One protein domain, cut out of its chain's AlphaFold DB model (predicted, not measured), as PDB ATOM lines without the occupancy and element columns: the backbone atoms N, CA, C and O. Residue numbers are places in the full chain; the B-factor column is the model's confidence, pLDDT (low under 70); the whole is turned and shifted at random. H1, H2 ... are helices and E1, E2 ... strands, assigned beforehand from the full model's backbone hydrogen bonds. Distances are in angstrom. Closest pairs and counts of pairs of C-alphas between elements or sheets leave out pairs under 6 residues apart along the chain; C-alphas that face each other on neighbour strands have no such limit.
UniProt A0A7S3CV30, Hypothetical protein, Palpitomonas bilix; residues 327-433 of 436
ATOM      1  N   VAL A 327     161.328 112.892 139.860       93.00
ATOM      2  CA  VAL A 327     162.044 113.462 138.714       93.00
ATOM      3  C   VAL A 327     161.426 113.040 137.384       93.00
ATOM      4  O   VAL A 327     160.882 111.944 137.221       93.00
ATOM      5  N   CYS A 328     161.492 113.949 136.414       94.38
ATOM      6  CA  CYS A 328     160.974 113.746 135.073       94.38
ATOM      7  C   CYS A 328     161.882 112.784 134.330       94.38
ATOM      8  O   CYS A 328     163.061 113.062 134.139       94.38
ATOM      9  N   GLN A 329     161.314 111.703 133.817       93.00
ATOM     10  CA  GLN A 329     162.106 110.678 133.142       93.00
ATOM     11  C   GLN A 329     162.666 111.116 131.779       93.00
ATOM     12  O   GLN A 329     163.551 110.459 131.239       93.00
ATOM     13  N   GLY A 330     162.183 112.235 131.226       91.19
ATOM     14  CA  GLY A 330     162.733 112.840 130.010       91.19
ATOM     15  C   GLY A 330     163.918 113.774 130.278       91.19
ATOM     16  O   GLY A 330     164.954 113.641 129.640       91.19
ATOM     17  N   CYS A 331     163.783 114.716 131.221       93.44
ATOM     18  CA  CYS A 331     164.786 115.771 131.446       93.44
ATOM     19  C   CYS A 331     165.547 115.684 132.780       93.44
ATOM     20  O   CYS A 331     166.405 116.528 133.033       93.44
ATOM     21  N   GLN A 332     165.214 114.717 133.640       92.62
ATOM     22  CA  GLN A 332     165.809 114.468 134.965       92.62
ATOM     23  C   GLN A 332     165.677 115.616 135.983       92.62
ATOM     24  O   GLN A 332     166.324 115.623 137.025       92.62
ATOM     25  N   LYS A 333     164.806 116.596 135.721       93.19
ATOM     26  CA  LYS A 333     164.463 117.674 136.667       93.19
ATOM     27  C   LYS A 333     163.212 117.306 137.462       93.19
ATOM     28  O   LYS A 333     162.391 116.540 136.958       93.19
ATOM     29  N   LYS A 334     163.020 117.897 138.650       93.69
ATOM     30  CA  LYS A 334     161.793 117.722 139.452       93.69
ATOM     31  C   LYS A 334     160.547 117.938 138.588       93.69
ATOM     32  O   LYS A 334     160.438 118.948 137.882       93.69
ATOM     33  N   VAL A 335     159.637 116.965 138.602       94.06
ATOM     34  CA  VAL A 335     158.386 117.039 137.830       94.06
ATOM     35  C   VAL A 335     157.504 118.134 138.404       94.06
ATOM     36  O   VAL A 335     156.937 118.945 137.672       94.06
ATOM     37  N   PHE A 336     157.436 118.162 139.728       93.56
ATOM     38  CA  PHE A 336     156.612 119.077 140.483       93.56
ATOM     39  C   PHE A 336     157.350 120.399 140.720       93.56
ATOM     40  O   PHE A 336     158.543 120.397 141.040       93.56
ATOM     41  N   PRO A 337     156.676 121.551 140.548       93.44
ATOM     42  CA  PRO A 337     157.263 122.837 140.895       93.44
ATOM     43  C   PRO A 337     157.487 122.923 142.410       93.44
ATOM     44  O   PRO A 337     156.758 122.309 143.182       93.44
ATOM     45  N   ALA A 338     158.461 123.728 142.838       92.56
ATOM     46  CA  ALA A 338     158.693 123.983 144.264       92.56
ATOM     47  C   ALA A 338     157.475 124.626 144.954       92.56
ATOM     48  O   ALA A 338     157.265 124.405 146.139       92.56
ATOM     49  N   ASP A 339     156.692 125.393 144.189       92.38
ATOM     50  CA  ASP A 339     155.471 126.053 144.639       92.38
ATOM     51  C   ASP A 339     154.233 125.374 144.020       92.38
ATOM     52  O   ASP A 339     154.100 125.390 142.785       92.38
ATOM     53  N   PRO A 340     153.330 124.789 144.834       91.50
ATOM     54  CA  PRO A 340     152.117 124.119 144.366       91.50
ATOM     55  C   PRO A 340     151.199 125.049 143.564       91.50
ATOM     56  O   PRO A 340     150.543 124.592 142.631       91.50
ATOM     57  N   ALA A 341     151.193 126.358 143.839       89.00
ATOM     58  CA  ALA A 341     150.340 127.311 143.125       89.00
ATOM     59  C   ALA A 341     150.722 127.459 141.641       89.00
ATOM     60  O   ALA A 341     149.919 127.904 140.822       89.00
ATOM     61  N   LYS A 342     151.946 127.063 141.271       86.75
ATOM     62  CA  LYS A 342     152.434 127.079 139.884       86.75
ATOM     63  C   LYS A 342     152.125 125.781 139.132       86.75
ATOM     64  O   LYS A 342     152.514 125.643 137.968       86.75
ATOM     65  N   GLN A 343     151.442 124.822 139.765       80.44
ATOM     66  CA  GLN A 343     150.937 123.636 139.082       80.44
ATOM     67  C   GLN A 343     149.862 124.038 138.067       80.44
ATOM     68  O   GLN A 343     148.894 124.706 138.403       80.44
ATOM     69  N   GLY A 344     150.025 123.626 136.807       70.19
ATOM     70  CA  GLY A 344     149.017 123.856 135.761       70.19
ATOM     71  C   GLY A 344     149.493 124.651 134.547       70.19
ATOM     72  O   GLY A 344     148.751 124.764 133.570       70.19
ATOM     73  N   ALA A 345     150.738 125.139 134.526       77.25
ATOM     74  CA  ALA A 345     151.335 125.607 133.277       77.25
ATOM     75  C   ALA A 345     151.362 124.439 132.270       77.25
ATOM     76  O   ALA A 345     152.128 123.496 132.458       77.25
ATOM     77  N   LYS A 346     150.525 124.496 131.217       74.31
ATOM     78  CA  LYS A 346     150.234 123.367 130.301       74.31
ATOM     79  C   LYS A 346     151.479 122.592 129.854       74.31
ATOM     80  O   LYS A 346     151.477 121.371 129.863       74.31
ATOM     81  N   MET A 347     152.559 123.304 129.536       76.56
ATOM     82  CA  MET A 347     153.810 122.722 129.033       76.56
ATOM     83  C   MET A 347     154.688 122.033 130.093       76.56
ATOM     84  O   MET A 347     155.508 121.176 129.769       76.56
ATOM     85  N   LYS A 348     154.528 122.400 131.368       82.12
ATOM     86  CA  LYS A 348     155.270 121.831 132.507       82.12
ATOM     87  C   LYS A 348     154.365 121.031 133.444       82.12
ATOM     88  O   LYS A 348     154.767 120.729 134.563       82.12
ATOM     89  N   ALA A 349     153.148 120.711 133.009       90.00
ATOM     90  CA  ALA A 349     152.235 119.891 133.786       90.00
ATOM     91  C   ALA A 349     152.841 118.498 134.006       90.00
ATOM     92  O   ALA A 349     153.442 117.928 133.095       90.00
ATOM     93  N   ALA A 350     152.694 117.979 135.223       93.06
ATOM     94  CA  ALA A 350     153.070 116.618 135.568       93.06
ATOM     95  C   ALA A 350     152.090 115.644 134.901       93.06
ATOM     96  O   ALA A 350     150.897 115.671 135.196       93.06
ATOM     97  N   GLU A 351     152.582 114.785 134.014       93.19
ATOM     98  CA  GLU A 351     151.803 113.714 133.395       93.19
ATOM     99  C   GLU A 351     152.364 112.367 133.838       93.19
ATOM    100  O   GLU A 351     153.580 112.151 133.855       93.19
ATOM    101  N   ARG A 352     151.466 111.452 134.199       93.31
ATOM    102  CA  ARG A 352     151.828 110.115 134.656       93.31
ATOM    103  C   ARG A 352     151.503 109.092 133.587       93.31
ATOM    104  O   ARG A 352     150.358 108.986 133.156       93.31
ATOM    105  N   ILE A 353     152.491 108.299 133.196       93.25
ATOM    106  CA  ILE A 353     152.297 107.211 132.231       93.25
ATOM    107  C   ILE A 353     151.802 105.940 132.931       93.25
ATOM    108  O   ILE A 353     151.970 105.788 134.141       93.25
ATOM    109  N   TYR A 354     151.206 104.997 132.190       89.69
ATOM    110  CA  TYR A 354     150.582 103.801 132.787       89.69
ATOM    111  C   TYR A 354     151.536 102.939 133.623       89.69
ATOM    112  O   TYR A 354     151.101 102.246 134.542       89.69
ATOM    113  N   CYS A 355     152.843 102.981 133.346       88.25
ATOM    114  CA  CYS A 355     153.821 102.258 134.153       88.25
ATOM    115  C   CYS A 355     154.087 102.897 135.528       88.25
ATOM    116  O   CYS A 355     154.815 102.307 136.319       88.25
ATOM    117  N   GLY A 356     153.513 104.071 135.807       88.94
ATOM    118  CA  GLY A 356     153.564 104.752 137.097       88.94
ATOM    119  C   GLY A 356     154.533 105.933 137.170       88.94
ATOM    120  O   GLY A 356     154.410 106.714 138.108       88.94
ATOM    121  N   HIS A 357     155.434 106.090 136.197       91.69
ATOM    122  CA  HIS A 357     156.445 107.150 136.184       91.69
ATOM    123  C   HIS A 357     155.902 108.483 135.665       91.69
ATOM    124  O   HIS A 357     154.934 108.521 134.900       91.69
ATOM    125  N   TYR A 358     156.560 109.570 136.060       93.56
ATOM    126  CA  TYR A 358     156.149 110.927 135.730       93.56
ATOM    127  C   TYR A 358     157.063 111.598 134.700       93.56
ATOM    128  O   TYR A 358     158.278 111.401 134.664       93.56
ATOM    129  N   PHE A 359     156.450 112.440 133.875       94.88
ATOM    130  CA  PHE A 359     157.104 113.304 132.904       94.88
ATOM    131  C   PHE A 359     156.505 114.708 132.990       94.88
ATOM    132  O   PHE A 359     155.344 114.880 133.359       94.88
ATOM    133  N   HIS A 360     157.264 115.724 132.584       95.19
ATOM    134  CA  HIS A 360     156.644 116.975 132.150       95.19
ATOM    135  C   HIS A 360     155.896 116.728 130.840       95.19
ATOM    136  O   HIS A 360     156.393 115.987 129.994       95.19
ATOM    137  N   PHE A 361     154.755 117.388 130.640       94.38
ATOM    138  CA  PHE A 361     153.943 117.263 129.425       94.38
ATOM    139  C   PHE A 361     154.777 117.391 128.141       94.38
ATOM    140  O   PHE A 361     154.733 116.494 127.305       94.38
ATOM    141  N   ASN A 362     155.604 118.439 128.016       94.88
ATOM    142  CA  ASN A 362     156.457 118.627 126.836       94.88
ATOM    143  C   ASN A 362     157.489 117.508 126.664       94.88
ATOM    144  O   ASN A 362     157.728 117.064 125.549       94.88
ATOM    145  N   CYS A 363     158.094 117.044 127.760       95.38
ATOM    146  CA  CYS A 363     159.059 115.951 127.698       95.38
ATOM    147  C   CYS A 363     158.389 114.646 127.263       95.38
ATOM    148  O   CYS A 363     158.999 113.865 126.544       95.38
ATOM    149  N   LEU A 364     157.149 114.399 127.697       95.44
ATOM    150  CA  LEU A 364     156.384 113.228 127.281       95.44
ATOM    151  C   LEU A 364     155.974 113.314 125.808       95.44
ATOM    152  O   LEU A 364     156.113 112.331 125.084       95.44
ATOM    153  N   ASP A 365     155.498 114.481 125.376       94.88
ATOM    154  CA  ASP A 365     155.116 114.735 123.988       94.88
ATOM    155  C   ASP A 365     156.314 114.545 123.055       94.88
ATOM    156  O   ASP A 365     156.246 113.747 122.124       94.88
ATOM    157  N   GLU A 366     157.457 115.162 123.365       94.88
ATOM    158  CA  GLU A 366     158.712 114.967 122.633       94.88
ATOM    159  C   GLU A 366     159.151 113.496 122.649       94.88
ATOM    160  O   GLU A 366     159.521 112.938 121.616       94.88
ATOM    161  N   PHE A 367     159.059 112.819 123.798       94.62
ATOM    162  CA  PHE A 367     159.457 111.417 123.919       94.62
ATOM    163  C   PHE A 367     158.621 110.481 123.030       94.62
ATOM    164  O   PHE A 367     159.186 109.571 122.418       94.62
ATOM    165  N   ILE A 368     157.301 110.698 122.950       94.56
ATOM    166  CA  ILE A 368     156.366 109.871 122.167       94.56
ATOM    167  C   ILE A 368     156.372 110.257 120.679       94.56
ATOM    168  O   ILE A 368     156.246 109.380 119.825       94.56
ATOM    169  N   SER A 369     156.512 111.545 120.356       92.88
ATOM    170  CA  SER A 369     156.446 112.068 118.981       92.88
ATOM    171  C   SER A 369     157.756 111.948 118.198       92.88
ATOM    172  O   SER A 369     157.746 112.086 116.974       92.88
ATOM    173  N   THR A 370     158.877 111.650 118.862       92.12
ATOM    174  CA  THR A 370     160.175 111.475 118.198       92.12
ATOM    175  C   THR A 370     160.513 109.998 117.966       92.12
ATOM    176  O   THR A 370     160.425 109.187 118.895       92.12
ATOM    177  N   PRO A 371     160.978 109.613 116.761       91.81
ATOM    178  CA  PRO A 371     161.446 108.252 116.513       91.81
ATOM    179  C   PRO A 371     162.692 107.916 117.360       91.81
ATOM    180  O   PRO A 371     163.415 108.825 117.781       91.81
ATOM    181  N   PRO A 372     162.979 106.625 117.627       92.38
ATOM    182  CA  PRO A 372     162.176 105.441 117.278       92.38
ATOM    183  C   PRO A 372     160.853 105.372 118.058       92.38
ATOM    184  O   PRO A 372     160.851 105.596 119.256       92.38
ATOM    185  N   PHE A 373     159.718 105.067 117.429       92.88
ATOM    186  CA  PHE A 373     158.424 105.056 118.134       92.88
ATOM    187  C   PHE A 373     158.234 103.815 119.011       92.88
ATOM    188  O   PHE A 373     158.811 102.760 118.761       92.88
ATOM    189  N   GLY A 374     157.388 103.927 120.042       88.50
ATOM    190  CA  GLY A 374     157.097 102.809 120.946       88.50
ATOM    191  C   GLY A 374     158.240 102.472 121.908       88.50
ATOM    192  O   GLY A 374     158.341 101.326 122.347       88.50
ATOM    193  N   LYS A 375     159.085 103.459 122.241       90.69
ATOM    194  CA  LYS A 375     160.193 103.307 123.193       90.69
ATOM    195  C   LYS A 375     159.671 102.776 124.539       90.69
ATOM    196  O   LYS A 375     158.609 103.217 125.006       90.69
ATOM    197  N   PRO A 376     160.401 101.857 125.191       92.06
ATOM    198  CA  PRO A 376     160.122 101.517 126.576       92.06
ATOM    199  C   PRO A 376     160.398 102.727 127.474       92.06
ATOM    200  O   PRO A 376     161.166 103.623 127.120       92.06
ATOM    201  N   CYS A 377     159.771 102.753 128.646       91.12
ATOM    202  CA  CYS A 377     160.034 103.761 129.662       91.12
ATOM    203  C   CYS A 377     161.548 103.821 129.952       91.12
ATOM    204  O   CYS A 377     162.141 102.772 130.222       91.12
ATOM    205  N   PRO A 378     162.172 105.016 129.912       87.19
ATOM    206  CA  PRO A 378     163.623 105.169 129.989       87.19
ATOM    207  C   PRO A 378     164.175 104.968 131.404       87.19
ATOM    208  O   PRO A 378     165.383 105.065 131.591       87.19
ATOM    209  N   VAL A 379     163.312 104.670 132.386       82.75
ATOM    210  CA  VAL A 379     163.714 104.253 133.733       82.75
ATOM    211  C   VAL A 379     164.503 102.953 133.609       82.75
ATOM    212  O   VAL A 379     163.947 101.854 133.567       82.75
ATOM    213  N   SER A 380     165.812 103.118 133.488       60.81
ATOM    214  CA  SER A 380     166.837 102.093 133.505       60.81
ATOM    215  C   SER A 380     167.581 102.204 134.832       60.81
ATOM    216  O   SER A 380     167.719 103.298 135.367       60.81
ATOM    217  N   TRP A 381     168.079 101.077 135.337       50.09
ATOM    218  CA  TRP A 381     168.837 100.887 136.587       50.09
ATOM    219  C   TRP A 381     169.984 101.895 136.846       50.09
ATOM    220  O   TRP A 381     170.515 101.979 137.948       50.09
ATOM    221  N   TYR A 382     170.383 102.673 135.842       40.53
ATOM    222  CA  TYR A 382     171.580 103.504 135.852       40.53
ATOM    223  C   TYR A 382     171.344 104.924 136.400       40.53
ATOM    224  O   TYR A 382     171.600 105.912 135.721       40.53
ATOM    225  N   VAL A 383     170.882 105.029 137.649       39.28
ATOM    226  CA  VAL A 383     171.141 106.215 138.491       39.28
ATOM    227  C   VAL A 383     171.610 105.742 139.870       39.28
ATOM    228  O   VAL A 383     170.935 105.880 140.880       39.28
ATOM    229  N   ILE A 384     172.796 105.137 139.886       40.19
ATOM    230  CA  ILE A 384     173.726 105.158 141.022       40.19
ATOM    231  C   ILE A 384     174.647 106.338 140.649       40.19
ATOM    232  O   ILE A 384     175.232 106.300 139.572       40.19
ATOM    233  N   PHE A 385     174.671 107.499 141.307       39.91
ATOM    234  CA  PHE A 385     174.984 107.760 142.708       39.91
ATOM    235  C   PHE A 385     174.237 109.010 143.213       39.91
ATOM    236  O   PHE A 385     174.517 110.123 142.772       39.91
ATOM    237  N   ALA A 386     173.349 108.841 144.186       37.34
ATOM    238  CA  ALA A 386     173.132 109.827 145.238       37.34
ATOM    239  C   ALA A 386     172.637 109.067 146.467       37.34
ATOM    240  O   ALA A 386     171.575 108.453 146.473       37.34
ATOM    241  N   GLU A 387     173.497 109.057 147.467       49.16
ATOM    242  CA  GLU A 387     173.385 108.429 148.771       49.16
ATOM    243  C   GLU A 387     172.263 109.078 149.598       49.16
ATOM    244  O   GLU A 387     172.514 109.799 150.556       49.16
ATOM    245  N   GLN A 388     171.004 108.871 149.204       42.41
ATOM    246  CA  GLN A 388     169.844 109.140 150.051       42.41
ATOM    247  C   GLN A 388     168.874 107.961 149.987       42.41
ATOM    248  O   GLN A 388     168.411 107.524 148.936       42.41
ATOM    249  N   GLN A 389     168.669 107.391 151.167       39.69
ATOM    250  CA  GLN A 389     168.066 106.101 151.437       39.69
ATOM    251  C   GLN A 389     166.544 106.149 151.239       39.69
ATOM    252  O   GLN A 389     165.817 106.546 152.141       39.69
ATOM    253  N   HIS A 390     166.047 105.665 150.101       39.56
ATOM    254  CA  HIS A 390     164.671 105.167 149.997       39.56
ATOM    255  C   HIS A 390     164.694 103.766 149.358       39.56
ATOM    256  O   HIS A 390     164.872 103.649 148.145       39.56
ATOM    257  N   PRO A 391     164.563 102.681 150.149       38.28
ATOM    258  CA  PRO A 391     164.755 101.309 149.673       38.28
ATOM    259  C   PRO A 391     163.517 100.647 149.032       38.28
ATOM    260  O   PRO A 391     163.469  99.424 148.946       38.28
ATOM    261  N   THR A 392     162.504 101.384 148.567       41.31
ATOM    262  CA  THR A 392     161.168 100.792 148.328       41.31
ATOM    263  C   THR A 392     160.595 100.940 146.918       41.31
ATOM    264  O   THR A 392     159.384 101.069 146.772       41.31
ATOM    265  N   PHE A 393     161.393 100.870 145.843       45.66
ATOM    266  CA  PHE A 393     160.789 100.633 144.521       45.66
ATOM    267  C   PHE A 393     161.741  99.981 143.505       45.66
ATOM    268  O   PHE A 393     162.517 100.656 142.841       45.66
ATOM    269  N   SER A 394     161.630  98.653 143.381       45.09
ATOM    270  CA  SER A 394     161.995  97.803 142.236       45.09
ATOM    271  C   SER A 394     163.300  98.143 141.490       45.09
ATOM    272  O   SER A 394     163.349  98.980 140.591       45.09
ATOM    273  N   SER A 395     164.342  97.360 141.773       46.34
ATOM    274  CA  SER A 395     165.673  97.323 141.141       46.34
ATOM    275  C   SER A 395     165.694  96.955 139.644       46.34
ATOM    276  O   SER A 395     166.728  96.578 139.091       46.34
ATOM    277  N   LYS A 396     164.560  97.038 138.945       62.12
ATOM    278  CA  LYS A 396     164.416  96.576 137.568       62.12
ATOM    279  C   LYS A 396     164.060  97.731 136.647       62.12
ATOM    280  O   LYS A 396     163.072  98.427 136.866       62.12
ATOM    281  N   ALA A 397     164.836  97.881 135.568       69.38
ATOM    282  CA  ALA A 397     164.488  98.772 134.466       69.38
ATOM    283  C   ALA A 397     163.021  98.542 134.077       69.38
ATOM    284  O   ALA A 397     162.607  97.400 133.858       69.38
ATOM    285  N   CYS A 398     162.234  99.620 134.028       83.44
ATOM    286  CA  CYS A 398     160.786  99.530 133.896       83.44
ATOM    287  C   CYS A 398     160.399  98.707 132.664       83.44
ATOM    288  O   CYS A 398     159.529  97.840 132.749       83.44
ATOM    289  N   GLY A 399     161.048  98.976 131.523       83.00
ATOM    290  CA  GLY A 399     160.948  98.192 130.286       83.00
ATOM    291  C   GLY A 399     159.565  98.175 129.621       83.00
ATOM    292  O   GLY A 399     159.439  97.737 128.481       83.00
ATOM    293  N   LYS A 400     158.520  98.659 130.300       89.06
ATOM    294  CA  LYS A 400     157.157  98.749 129.778       89.06
ATOM    295  C   LYS A 400     157.094  99.810 128.688       89.06
ATOM    296  O   LYS A 400     157.681 100.882 128.834       89.06
ATOM    297  N   LYS A 401     156.348  99.522 127.623       91.19
ATOM    298  CA  LYS A 401     156.050 100.489 126.565       91.19
ATOM    299  C   LYS A 401     155.402 101.735 127.176       91.19
ATOM    300  O   LYS A 401     154.533 101.616 128.042       91.19
ATOM    301  N   VAL A 402     155.846 102.920 126.757       91.25
ATOM    302  CA  VAL A 402     155.233 104.169 127.217       91.25
ATOM    303  C   VAL A 402     153.865 104.322 126.570       91.25
ATOM    304  O   VAL A 402     153.740 104.418 125.351       91.25
ATOM    305  N   GLU A 403     152.842 104.349 127.416       91.44
ATOM    306  CA  GLU A 403     151.457 104.541 127.017       91.44
ATOM    307  C   GLU A 403     150.814 105.611 127.907       91.44
ATOM    308  O   GLU A 403     151.098 105.692 129.111       91.44
ATOM    309  N   HIS A 404     149.954 106.442 127.312       92.19
ATOM    310  CA  HIS A 404     149.283 107.540 128.000       92.19
ATOM    311  C   HIS A 404     147.896 107.815 127.392       92.19
ATOM    312  O   HIS A 404     147.790 107.841 126.169       92.19
ATOM    313  N   PRO A 405     146.848 108.105 128.191       89.81
ATOM    314  CA  PRO A 405     145.489 108.316 127.675       89.81
ATOM    315  C   PRO A 405     145.356 109.471 126.671       89.81
ATOM    316  O   PRO A 405     144.502 109.435 125.793       89.81
ATOM    317  N   LYS A 406     146.173 110.522 126.825       91.00
ATOM    318  CA  LYS A 406     146.104 111.736 125.989       91.00
ATOM    319  C   LYS A 406     146.918 111.651 124.692       91.00
ATOM    320  O   LYS A 406     146.726 112.490 123.820       91.00
ATOM    321  N   PHE A 407     147.834 110.688 124.567       90.56
ATOM    322  CA  PHE A 407     148.745 110.590 123.423       90.56
ATOM    323  C   PHE A 407     148.458 109.320 122.625       90.56
ATOM    324  O   PHE A 407     148.208 108.260 123.193       90.56
ATOM    325  N   THR A 408     148.519 109.412 121.296       90.62
ATOM    326  CA  THR A 408     148.420 108.220 120.448       90.62
ATOM    327  C   THR A 408     149.690 107.387 120.578       90.62
ATOM    328  O   THR A 408     150.792 107.909 120.451       90.62
ATOM    329  N   THR A 409     149.534 106.088 120.812       88.44
ATOM    330  CA  THR A 409     150.639 105.119 120.923       88.44
ATOM    331  C   THR A 409     150.753 104.221 119.688       88.44
ATOM    332  O   THR A 409     151.618 103.336 119.640       88.44
ATOM    333  N   ASP A 410     149.891 104.441 118.687       92.75
ATOM    334  CA  ASP A 410     149.946 103.755 117.399       92.75
ATOM    335  C   ASP A 410     151.167 104.224 116.604       92.75
ATOM    336  O   ASP A 410     151.226 105.347 116.095       92.75
ATOM    337  N   VAL A 411     152.136 103.316 116.502       93.00
ATOM    338  CA  VAL A 411     153.408 103.513 115.810       93.00
ATOM    339  C   VAL A 411     153.183 103.917 114.355       93.00
ATOM    340  O   VAL A 411     153.816 104.862 113.901       93.00
ATOM    341  N   LYS A 412     152.229 103.301 113.645       93.81
ATOM    342  CA  LYS A 412     151.994 103.598 112.221       93.81
ATOM    343  C   LYS A 412     151.485 105.022 112.021       93.81
ATOM    344  O   LYS A 412     151.877 105.711 111.080       93.81
ATOM    345  N   LEU A 413     150.600 105.472 112.912       93.12
ATOM    346  CA  LEU A 413     150.068 106.829 112.865       93.12
ATOM    347  C   LEU A 413     151.152 107.863 113.198       93.12
ATOM    348  O   LEU A 413     151.218 108.904 112.543       93.12
ATOM    349  N   LEU A 414     152.000 107.570 114.186       92.06
ATOM    350  CA  LEU A 414     153.128 108.422 114.561       92.06
ATOM    351  C   LEU A 414     154.172 108.514 113.439       92.06
ATOM    352  O   LEU A 414     154.553 109.621 113.064       92.06
ATOM    353  N   GLU A 415     154.548 107.388 112.827       92.94
ATOM    354  CA  GLU A 415     155.453 107.337 111.670       92.94
ATOM    355  C   GLU A 415     154.921 108.162 110.502       92.94
ATOM    356  O   GLU A 415     155.654 108.961 109.918       92.94
ATOM    357  N   LYS A 416     153.625 108.033 110.191       95.12
ATOM    358  CA  LYS A 416     152.979 108.811 109.129       95.12
ATOM    359  C   LYS A 416     153.004 110.315 109.419       95.12
ATOM    360  O   LYS A 416     153.283 111.101 108.510       95.12
ATOM    361  N   ARG A 417     152.704 110.727 110.658       93.06
ATOM    362  CA  ARG A 417     152.740 112.143 111.076       93.06
ATOM    363  C   ARG A 417     154.152 112.704 110.975       93.06
ATOM    364  O   ARG A 417     154.344 113.736 110.340       93.06
ATOM    365  N   TRP A 418     155.125 111.978 111.512       92.88
ATOM    366  CA  TRP A 418     156.525 112.378 111.480       92.88
ATOM    367  C   TRP A 418     157.069 112.468 110.052       92.88
ATOM    368  O   TRP A 418     157.664 113.478 109.688       92.88
ATOM    369  N   ALA A 419     156.797 111.477 109.198       92.75
ATOM    370  CA  ALA A 419     157.202 111.516 107.792       92.75
ATOM    371  C   ALA A 419     156.606 112.732 107.055       92.75
ATOM    372  O   ALA A 419     157.306 113.401 106.294       92.75
ATOM    373  N   SER A 420     155.339 113.065 107.324       92.25
ATOM    374  CA  SER A 420     154.669 114.240 106.743       92.25
ATOM    375  C   SER A 420     155.304 115.561 107.205       92.25
ATOM    376  O   SER A 420     155.469 116.497 106.416       92.25
ATOM    377  N   GLU A 421     155.710 115.637 108.473       91.94
ATOM    378  CA  GLU A 421     156.410 116.791 109.037       91.94
ATOM    379  C   GLU A 421     157.814 116.956 108.433       91.94
ATOM    380  O   GLU A 421     158.178 118.056 108.014       91.94
ATOM    381  N   GLN A 422     158.572 115.864 108.271       90.44
ATOM    382  CA  GLN A 422     159.890 115.896 107.625       90.44
ATOM    383  C   GLN A 422     159.813 116.373 106.167       90.44
ATOM    384  O   GLN A 422     160.648 117.169 105.727       90.44
ATOM    385  N   VAL A 423     158.793 115.939 105.415       91.12
ATOM    386  CA  VAL A 423     158.540 116.436 104.051       91.12
ATOM    387  C   VAL A 423     158.276 117.943 104.062       91.12
ATOM    388  O   VAL A 423     158.860 118.676 103.260       91.12
ATOM    389  N   SER A 424     157.461 118.428 105.000       88.62
ATOM    390  CA  SER A 424     157.141 119.856 105.134       88.62
ATOM    391  C   SER A 424     158.384 120.696 105.463       88.62
ATOM    392  O   SER A 424     158.646 121.706 104.806       88.62
ATOM    393  N   ILE A 425     159.215 120.243 106.409       88.00
ATOM    394  CA  ILE A 425     160.478 120.903 106.781       88.00
ATOM    395  C   ILE A 425     161.445 120.952 105.590       88.00
ATOM    396  O   ILE A 425     162.037 121.998 105.306       88.00
ATOM    397  N   ASN A 426     161.593 119.843 104.859       85.94
ATOM    398  CA  ASN A 426     162.472 119.776 103.691       85.94
ATOM    399  C   ASN A 426     161.997 120.679 102.547       85.94
ATOM    400  O   ASN A 426     162.823 121.291 101.867       85.94
ATOM    401  N   THR A 427     160.685 120.803 102.356       85.44
ATOM    402  CA  THR A 427     160.100 121.689 101.340       85.44
ATOM    403  C   THR A 427     160.372 123.155 101.679       85.44
ATOM    404  O   THR A 427     160.901 123.890 100.844       85.44
ATOM    405  N   ASN A 428     160.151 123.556 102.935       79.31
ATOM    406  CA  ASN A 428     160.461 124.911 103.401       79.31
ATOM    407  C   ASN A 428     161.956 125.246 103.279       79.31
ATOM    408  O   ASN A 428     162.309 126.344 102.847       79.31
ATOM    409  N   ARG A 429     162.850 124.292 103.579       76.69
ATOM    410  CA  ARG A 429     164.301 124.469 103.392       76.69
ATOM    411  C   ARG A 429     164.694 124.645 101.922       76.69
ATOM    412  O   ARG A 429     165.576 125.455 101.637       76.69
ATOM    413  N   LYS A 430     164.059 123.921 100.992       74.06
ATOM    414  CA  LYS A 430     164.301 124.085  99.547       74.06
ATOM    415  C   LYS A 430     163.847 125.459  99.046       74.06
ATOM    416  O   LYS A 430     164.605 126.099  98.326       74.06
ATOM    417  N   CYS A 431     162.683 125.947  99.482       69.50
ATOM    418  CA  CYS A 431     162.196 127.285  99.124       69.50
ATOM    419  C   CYS A 431     163.049 128.428  99.698       69.50
ATOM    420  O   CYS A 431     163.130 129.490  99.087       69.50
ATOM    421  N   PHE A 432     163.685 128.232 100.858       64.25
ATOM    422  CA  PHE A 432     164.609 129.225 101.416       64.25
ATOM    423  C   PHE A 432     165.917 129.292 100.616       64.25
ATOM    424  O   PHE A 432     166.377 130.382 100.298       64.25
ATOM    425  N   LYS A 433     166.467 128.135 100.217       63.19
ATOM    426  CA  LYS A 433     167.683 128.059  99.389       63.19
ATOM    427  C   LYS A 433     167.499 128.551  97.951       63.19
ATOM    428  O   LYS A 433     168.493 128.838  97.307       63.19
TER     429      LYS A 433
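Overview. This is residues 327 to 433 of the 436 residues of the protein "Hypothetical protein" of Palpitomonas bilix (UniProt A0A7S3CV30). There is little regular structure: a body mostly of loops holds a tiny hairpin, E1 and E2, and short helix H1, while residues 419 to 433 of long helix H2 stick out at one end and loop residues 383 to 393 at the other. Of 107 printed residues, 38 are in named elements, in the order E1 E2 H1 H2, mostly helix. The whole is loose, radius of gyration of the C-alphas 17.0 A, spanning 56 by 33 by 28 A.

Arrangement. Look first at E1, residues 350 to 352, and E2, residues 358 to 360, an antiparallel hairpin; N 351 and O 359 are within hydrogen-bond range at 2.8 A. A tight link joins E2 to H1, residues 361 to 369. H2, residues 411 to 433, is close to H1 but not clearly touching, the closest C-alphas, Ser 369 and Leu 414, being 6.6 A apart; their lines are about perpendicular, 87 degrees. H2 is apart from E1 and E2. In H1 and H2 every O i to N i+4 pair is within range.

Along the chain. Find C-alpha 350 at (153.070, 116.618, 135.568), where E1 begins. H2 runs 32.8 A to C-alpha 433 at (167.683, 128.059, 99.389).

Size, cuts and confidence. The C-alphas farthest apart, Pro 391 and Lys 433, are 57.0 A apart. The printed part has no cut; the H1 to H2 link is long, 41 residues. Look for pLDDT under 70 at residues 380 to 397 and 431 to 433.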